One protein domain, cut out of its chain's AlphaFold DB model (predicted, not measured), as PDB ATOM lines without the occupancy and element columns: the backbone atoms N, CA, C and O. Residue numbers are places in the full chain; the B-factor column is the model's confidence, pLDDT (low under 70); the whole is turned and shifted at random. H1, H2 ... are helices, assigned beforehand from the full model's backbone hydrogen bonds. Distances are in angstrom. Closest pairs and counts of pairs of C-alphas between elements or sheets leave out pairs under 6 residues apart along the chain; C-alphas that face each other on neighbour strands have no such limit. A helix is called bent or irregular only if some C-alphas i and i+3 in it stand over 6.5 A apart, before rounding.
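AT A GLANCE: This is residues 61 to 114 of the 115 residues of an uncharacterized protein of Polyangium fumosum (UniProt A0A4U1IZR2). One long helix, H1, runs along one side of the domain, and a shorter helix, H2, is set crosswise on residues 63 to 67 of it. Between them a long loop, residues 78 to 97, folds back from the far end of H1 to reach H2. The printed part has 54 residues, with two named helices in the order H1, H2 and no named strand; the class is all helix, though under half of the residues, 26, are in named elements. The whole is compact, with a radius of gyration of the C-alphas of 9.8 A, and spans 28 by 19 by 16 A.

HOW THE PARTS SIT: Begin with H1, residues 61 to 77, the longest helix. H2, residues 98 to 106, touches it, and H1 touches H2 with residues 63 to 67 alone. Look there for the closest C-alphas of the two helices, those of Cys 67 and Cys 100, 5.2 A apart. Their lines stand about perpendicular, at 74 degrees, and their centres are 11.1 A apart. In both H1 and H2, every O i to N i+4 pair is within hydrogen-bond range.

IN THESE COORDINATES: Find C-alpha 61 at (140.519, 250.958, 138.966); from there H1 runs 25.0 A to C-alpha 77 at (147.146, 272.035, 127.162). H2 measures 12.6 A from C-alpha 98 to C-alpha 106, which you find at (132.978, 261.985, 143.634). Neither helix is bent or irregular.

THE WHOLE: The two C-alphas farthest apart are those of Gly 61 and Gly 81, 29.7 A. The link from H1 to H2 is long, with 20 residues, and its C-alphas lie 2 to 16 A from the mean of the C-alphas. The printed part has no cut. The mean pLDDT of the printed part is 91.0, and one printed residue, Gly 61, is under 70.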
ATOM      1  N   GLY A  61     139.100 250.817 139.321       62.22
ATOM      2  CA  GLY A  61     140.519 250.958 138.966       62.22
ATOM      3  C   GLY A  61     140.777 251.341 137.500       62.22
ATOM      4  O   GLY A  61     141.644 252.170 137.227       62.22
ATOM      5  N   ASP A  62     139.994 250.803 136.567       78.75
ATOM      6  CA  ASP A  62     140.059 251.147 135.142       78.75
ATOM      7  C   ASP A  62     139.467 252.544 134.883       78.75
ATOM      8  O   ASP A  62     139.991 253.299 134.061       78.75
ATOM      9  N   MET A  63     138.448 252.943 135.661       82.94
ATOM     10  CA  MET A  63     137.892 254.301 135.602       82.94
ATOM     11  C   MET A  63     138.913 255.356 136.011       82.94
ATOM     12  O   MET A  63     139.124 256.324 135.280       82.94
ATOM     13  N   LYS A  64     139.594 255.144 137.146       88.06
ATOM     14  CA  LYS A  64     140.637 256.061 137.619       88.06
ATOM     15  C   LYS A  64     141.711 256.254 136.558       88.06
ATOM     16  O   LYS A  64     142.086 257.385 136.270       88.06
ATOM     17  N   GLN A  65     142.199 255.162 135.975       91.50
ATOM     18  CA  GLN A  65     143.277 255.212 134.992       91.50
ATOM     19  C   GLN A  65     142.860 255.965 133.724       91.50
ATOM     20  O   GLN A  65     143.590 256.850 133.279       91.50
ATOM     21  N   LYS A  66     141.675 255.669 133.177       90.44
ATOM     22  CA  LYS A  66     141.141 256.363 131.995       90.44
ATOM     23  C   LYS A  66     140.945 257.853 132.248       90.44
ATOM     24  O   LYS A  66     141.421 258.673 131.470       90.44
ATOM     25  N   CYS A  67     140.320 258.212 133.364       94.19
ATOM     26  CA  CYS A  67     140.079 259.616 133.684       94.19
ATOM     27  C   CYS A  67     141.359 260.378 134.014       94.19
ATOM     28  O   CYS A  67     141.485 261.552 133.663       94.19
ATOM     29  N   CYS A  68     142.343 259.717 134.622       93.94
ATOM     30  CA  CYS A  68     143.657 260.304 134.839       93.94
ATOM     31  C   CYS A  68     144.440 260.534 133.545       93.94
ATOM     32  O   CYS A  68     145.123 261.552 133.441       93.94
ATOM     33  N   ALA A  69     144.321 259.648 132.553       94.56
ATOM     34  CA  ALA A  69     144.922 259.869 131.240       94.56
ATOM     35  C   ALA A  69     144.360 261.145 130.593       94.56
ATOM     36  O   ALA A  69     145.129 262.046 130.261       94.56
ATOM     37  N   SER A  70     143.032 261.289 130.545       93.62
ATOM     38  CA  SER A  70     142.393 262.494 129.999       93.62
ATOM     39  C   SER A  70     142.719 263.757 130.805       93.62
ATOM     40  O   SER A  70     142.916 264.825 130.232       93.62
ATOM     41  N   CYS A  71     142.836 263.655 132.134       94.88
ATOM     42  CA  CYS A  71     143.257 264.782 132.971       94.88
ATOM     43  C   CYS A  71     144.687 265.244 132.641       94.88
ATOM     44  O   CYS A  71     144.947 266.444 132.584       94.88
ATOM     45  N   LYS A  72     145.615 264.314 132.379       93.62
ATOM     46  CA  LYS A  72     146.988 264.648 131.970       93.62
ATOM     47  C   LYS A  72     147.051 265.293 130.592       93.62
ATOM     48  O   LYS A  72     147.821 266.231 130.401       93.62
ATOM     49  N   GLU A  73     146.249 264.813 129.648       93.81
ATOM     50  CA  GLU A  73     146.142 265.425 128.320       93.81
ATOM     51  C   GLU A  73     145.611 266.857 128.421       93.81
ATOM     52  O   GLU A  73     146.193 267.775 127.842       93.81
ATOM     53  N   ALA A  74     144.580 267.076 129.240       92.50
ATOM     54  CA  ALA A  74     144.058 268.409 129.512       92.50
ATOM     55  C   ALA A  74     145.111 269.317 130.169       92.50
ATOM     56  O   ALA A  74     145.330 270.436 129.702       92.50
ATOM     57  N   LEU A  75     145.833 268.812 131.177       93.19
ATOM     58  CA  LEU A  75     146.928 269.527 131.840       93.19
ATOM     59  C   LEU A  75     148.041 269.926 130.860       93.19
ATOM     60  O   LEU A  75     148.579 271.024 130.966       93.19
ATOM     61  N   ALA A  76     148.376 269.081 129.883       91.88
ATOM     62  CA  ALA A  76     149.388 269.406 128.872       91.88
ATOM     63  C   ALA A  76     148.991 270.611 127.999       91.88
ATOM     64  O   ALA A  76     149.856 271.304 127.457       91.88
ATOM     65  N   THR A  77     147.689 270.870 127.871       91.31
ATOM     66  CA  THR A  77     147.146 272.035 127.162       91.31
ATOM     67  C   THR A  77     146.837 273.217 128.080       91.31
ATOM     68  O   THR A  77     146.536 274.303 127.578       91.31
ATOM     69  N   ASP A  78     146.952 273.042 129.400       89.19
ATOM     70  CA  ASP A  78     146.647 274.077 130.377       89.19
ATOM     71  C   ASP A  78     147.631 275.247 130.291       89.19
ATOM     72  O   ASP A  78     148.851 275.091 130.203       89.19
ATOM     73  N   ARG A  79     147.077 276.458 130.317       90.38
ATOM     74  CA  ARG A  79     147.830 277.719 130.261       90.38
ATOM     75  C   ARG A  79     147.595 278.581 131.498       90.38
ATOM     76  O   ARG A  79     147.965 279.752 131.487       90.38
ATOM     77  N   SER A  80     146.995 278.023 132.551       89.00
ATOM     78  CA  SER A  80     146.679 278.762 133.776       89.00
ATOM     79  C   SER A  80     147.928 279.192 134.556       89.00
ATOM     80  O   SER A  80     147.874 280.148 135.324       89.00
ATOM     81  N   GLY A  81     149.057 278.496 134.363       86.69
ATOM     82  CA  GLY A  81     150.281 278.707 135.144       86.69
ATOM     83  C   GLY A  81     150.197 278.151 136.570       86.69
ATOM     84  O   GLY A  81     151.125 278.340 137.355       86.69
ATOM     85  N   THR A  82     149.105 277.459 136.902       89.75
ATOM     86  CA  THR A  82     148.915 276.790 138.189       89.75
ATOM     87  C   THR A  82     149.742 275.504 138.210       89.75
ATOM     88  O   THR A  82     149.804 274.793 137.203       89.75
ATOM     89  N   PRO A  83     150.413 275.173 139.321       89.31
ATOM     90  CA  PRO A  83     151.188 273.950 139.373       89.31
ATOM     91  C   PRO A  83     150.254 272.720 139.499       89.31
ATOM     92  O   PRO A  83     149.176 272.823 140.095       89.31
ATOM     93  N   PRO A  84     150.633 271.542 138.964       86.94
ATOM     94  CA  PRO A  84     149.758 270.360 138.912       86.94
ATOM     95  C   PRO A  84     149.280 269.833 140.276       86.94
ATOM     96  O   PRO A  84     148.281 269.120 140.344       86.94
ATOM     97  N   ASP A  85     149.973 270.175 141.365       90.19
ATOM     98  CA  ASP A  85     149.597 269.854 142.751       90.19
ATOM     99  C   ASP A  85     148.459 270.721 143.307       90.19
ATOM    100  O   ASP A  85     147.925 270.443 144.390       90.19
ATOM    101  N   GLN A  86     148.069 271.760 142.572       91.88
ATOM    102  CA  GLN A  86     146.976 272.663 142.924       91.88
ATOM    103  C   GLN A  86     145.825 272.627 141.925       91.88
ATOM    104  O   GLN A  86     144.785 273.196 142.232       91.88
ATOM    105  N   ILE A  87     145.976 271.941 140.787       92.69
ATOM    106  CA  ILE A  87     144.914 271.810 139.787       92.69
ATOM    107  C   ILE A  87     144.096 270.541 140.074       92.69
ATOM    108  O   ILE A  87     144.615 269.432 139.904       92.69
ATOM    109  N   PRO A  88     142.824 270.654 140.487       94.50
ATOM    110  CA  PRO A  88     141.888 269.539 140.493       94.50
ATOM    111  C   PRO A  88     141.631 269.070 139.060       94.50
ATOM    112  O   PRO A  88     141.326 269.880 138.188       94.50
ATOM    113  N   CYS A  89     141.643 267.759 138.814       93.94
ATOM    114  CA  CYS A  89     141.274 267.235 137.496       93.94
ATOM    115  C   CYS A  89     139.857 267.665 137.078       93.94
ATOM    116  O   CYS A  89     139.604 267.877 135.899       93.94
ATOM    117  N   ALA A  90     138.951 267.868 138.039       94.75
ATOM    118  CA  ALA A  90     137.593 268.342 137.786       94.75
ATOM    119  C   ALA A  90     137.509 269.746 137.144       94.75
ATOM    120  O   ALA A  90     136.463 270.068 136.579       94.75
ATOM    121  N   ASP A  91     138.573 270.560 137.188       93.44
ATOM    122  CA  ASP A  91     138.585 271.900 136.577       93.44
ATOM    123  C   ASP A  91     138.730 271.851 135.049       93.44
ATOM    124  O   ASP A  91     138.325 272.786 134.352       93.44
ATOM    125  N   PHE A  92     139.190 270.726 134.489       93.00
ATOM    126  CA  PHE A  92     139.291 270.501 133.044       93.00
ATOM    127  C   PHE A  92     137.939 270.175 132.388       93.00
ATOM    128  O   PHE A  92     137.827 269.285 131.546       93.00
ATOM    129  N   THR A  93     136.898 270.928 132.743       92.06
ATOM    130  CA  THR A  93     135.506 270.751 132.285       92.06
ATOM    131  C   THR A  93     135.322 270.801 130.770       92.06
ATOM    132  O   THR A  93     134.382 270.202 130.260       92.06
ATOM    133  N   ALA A  94     136.215 271.483 130.051       90.12
ATOM    134  CA  ALA A  94     136.180 271.578 128.593       90.12
ATOM    135  C   ALA A  94     136.884 270.411 127.875       90.12
ATOM    136  O   ALA A  94     136.610 270.175 126.703       90.12
ATOM    137  N   ALA A  95     137.801 269.713 128.553       90.44
ATOM    138  CA  ALA A  95     138.642 268.673 127.956       90.44
ATOM    139  C   ALA A  95     138.281 267.258 128.436       90.44
ATOM    140  O   ALA A  95     138.554 266.280 127.746       90.44
ATOM    141  N   LEU A  96     137.660 267.136 129.610       91.56
ATOM    142  CA  LEU A  96     137.218 265.858 130.156       91.56
ATOM    143  C   LEU A  96     135.822 265.474 129.669       91.56
ATOM    144  O   LEU A  96     134.931 266.311 129.530       91.56
ATOM    145  N   SER A  97     135.607 264.169 129.508       92.38
ATOM    146  CA  SER A  97     134.274 263.623 129.268       92.38
ATOM    147  C   SER A  97     133.355 263.828 130.488       92.38
ATOM    148  O   SER A  97     133.836 263.854 131.629       92.38
ATOM    149  N   PRO A  98     132.021 263.900 130.297       91.50
ATOM    150  CA  PRO A  98     131.063 264.045 131.399       91.50
ATOM    151  C   PRO A  98     131.199 262.958 132.471       91.50
ATOM    152  O   PRO A  98     131.019 263.215 133.658       91.50
ATOM    153  N   TRP A  99     131.568 261.750 132.049       91.69
ATOM    154  CA  TRP A  99     131.789 260.623 132.941       91.69
ATOM    155  C   TRP A  99     133.015 260.817 133.843       91.69
ATOM    156  O   TRP A  99     132.928 260.598 135.050       91.69
ATOM    157  N   CYS A 100     134.132 261.310 133.298       93.19
ATOM    158  CA  CYS A 100     135.315 261.605 134.103       93.19
ATOM    159  C   CYS A 100     135.135 262.817 135.014       93.19
ATOM    160  O   CYS A 100     135.673 262.835 136.120       93.19
ATOM    161  N   LEU A 101     134.335 263.801 134.600       93.44
ATOM    162  CA  LEU A 101     133.953 264.903 135.480       93.44
ATOM    163  C   LEU A 101     133.169 264.406 136.693       93.44
ATOM    164  O   LEU A 101     133.458 264.819 137.813       93.44
ATOM    165  N   GLU A 102     132.229 263.487 136.496       93.44
ATOM    166  CA  GLU A 102     131.472 262.912 137.606       93.44
ATOM    167  C   GLU A 102     132.348 262.033 138.509       93.44
ATOM    168  O   GLU A 102     132.264 262.104 139.740       93.44
ATOM    169  N   TYR A 103     133.273 261.278 137.912       92.94
ATOM    170  CA  TYR A 103     134.277 260.533 138.663       92.94
ATOM    171  C   TYR A 103     135.115 261.456 139.557       92.94
ATOM    172  O   TYR A 103     135.236 261.195 140.748       92.94
ATOM    173  N   PHE A 104     135.643 262.569 139.038       93.56
ATOM    174  CA  PHE A 104     136.465 263.485 139.836       93.56
ATOM    175  C   PHE A 104     135.671 264.343 140.827       93.56
ATOM    176  O   PHE A 104     136.229 264.778 141.832       93.56
ATOM    177  N   ARG A 105     134.372 264.566 140.601       92.12
ATOM    178  CA  ARG A 105     133.483 265.189 141.601       92.12
ATOM    179  C   ARG A 105     133.264 264.291 142.809       92.12
ATOM    180  O   ARG A 105     133.212 264.779 143.933       92.12
ATOM    181  N   THR A 106     133.135 262.989 142.573       93.81
ATOM    182  CA  THR A 106     132.978 261.985 143.634       93.81
ATOM    183  C   THR A 106     134.318 261.576 144.250       93.81
ATOM    184  O   THR A 106     134.371 261.248 145.432       93.81
ATOM    185  N   ASN A 107     135.406 261.665 143.481       92.50
ATOM    186  CA  ASN A 107     136.774 261.329 143.869       92.50
ATOM    187  C   ASN A 107     137.707 262.516 143.579       92.50
ATOM    188  O   ASN A 107     138.410 262.513 142.559       92.50
ATOM    189  N   PRO A 108     137.720 263.544 144.446       92.50
ATOM    190  CA  PRO A 108     138.544 264.727 144.240       92.50
ATOM    191  C   PRO A 108     140.015 264.325 144.135       92.50
ATOM    192  O   PRO A 108     140.611 263.840 145.092       92.50
ATOM    193  N   THR A 109     140.573 264.508 142.940       92.12
ATOM    194  CA  THR A 109     141.930 264.097 142.572       92.12
ATOM    195  C   THR A 109     142.624 265.281 141.917       92.12
ATOM    196  O   THR A 109     142.068 265.912 141.011       92.12
ATOM    197  N   LYS A 110     143.832 265.600 142.369       94.12
ATOM    198  CA  LYS A 110     144.693 266.606 141.742       94.12
ATOM    199  C   LYS A 110     145.406 266.013 140.538       94.12
ATOM    200  O   LYS A 110     145.706 264.821 140.510       94.12
ATOM    201  N   ALA A 111     145.759 266.853 139.574       90.38
ATOM    202  CA  ALA A 111     146.465 266.411 138.379       90.38
ATOM    203  C   ALA A 111     147.817 265.741 138.710       90.38
ATOM    204  O   ALA A 111     148.217 264.796 138.033       90.38
ATOM    205  N   SER A 112     148.479 266.148 139.800       91.94
ATOM    206  CA  SER A 112     149.694 265.497 140.321       91.94
ATOM    207  C   SER A 112     149.486 264.083 140.880       91.94
ATOM    208  O   SER A 112     150.451 263.339 141.021       91.94
ATOM    209  N   GLU A 113     148.261 263.721 141.267       90.69
ATOM    210  CA  GLU A 113     147.922 262.423 141.877       90.69
ATOM    211  C   GLU A 113     147.546 261.364 140.833       90.69
ATOM    212  O   GLU A 113     147.320 260.195 141.167       90.69
ATOM    213  N   CYS A 114     147.487 261.767 139.564       89.12
ATOM    214  CA  CYS A 114     147.274 260.868 138.448       89.12
ATOM    215  C   CYS A 114     148.597 260.189 138.041       89.12
ATOM    216  O   CYS A 114     149.534 260.887 137.641       89.12
TER     217      CYS A 114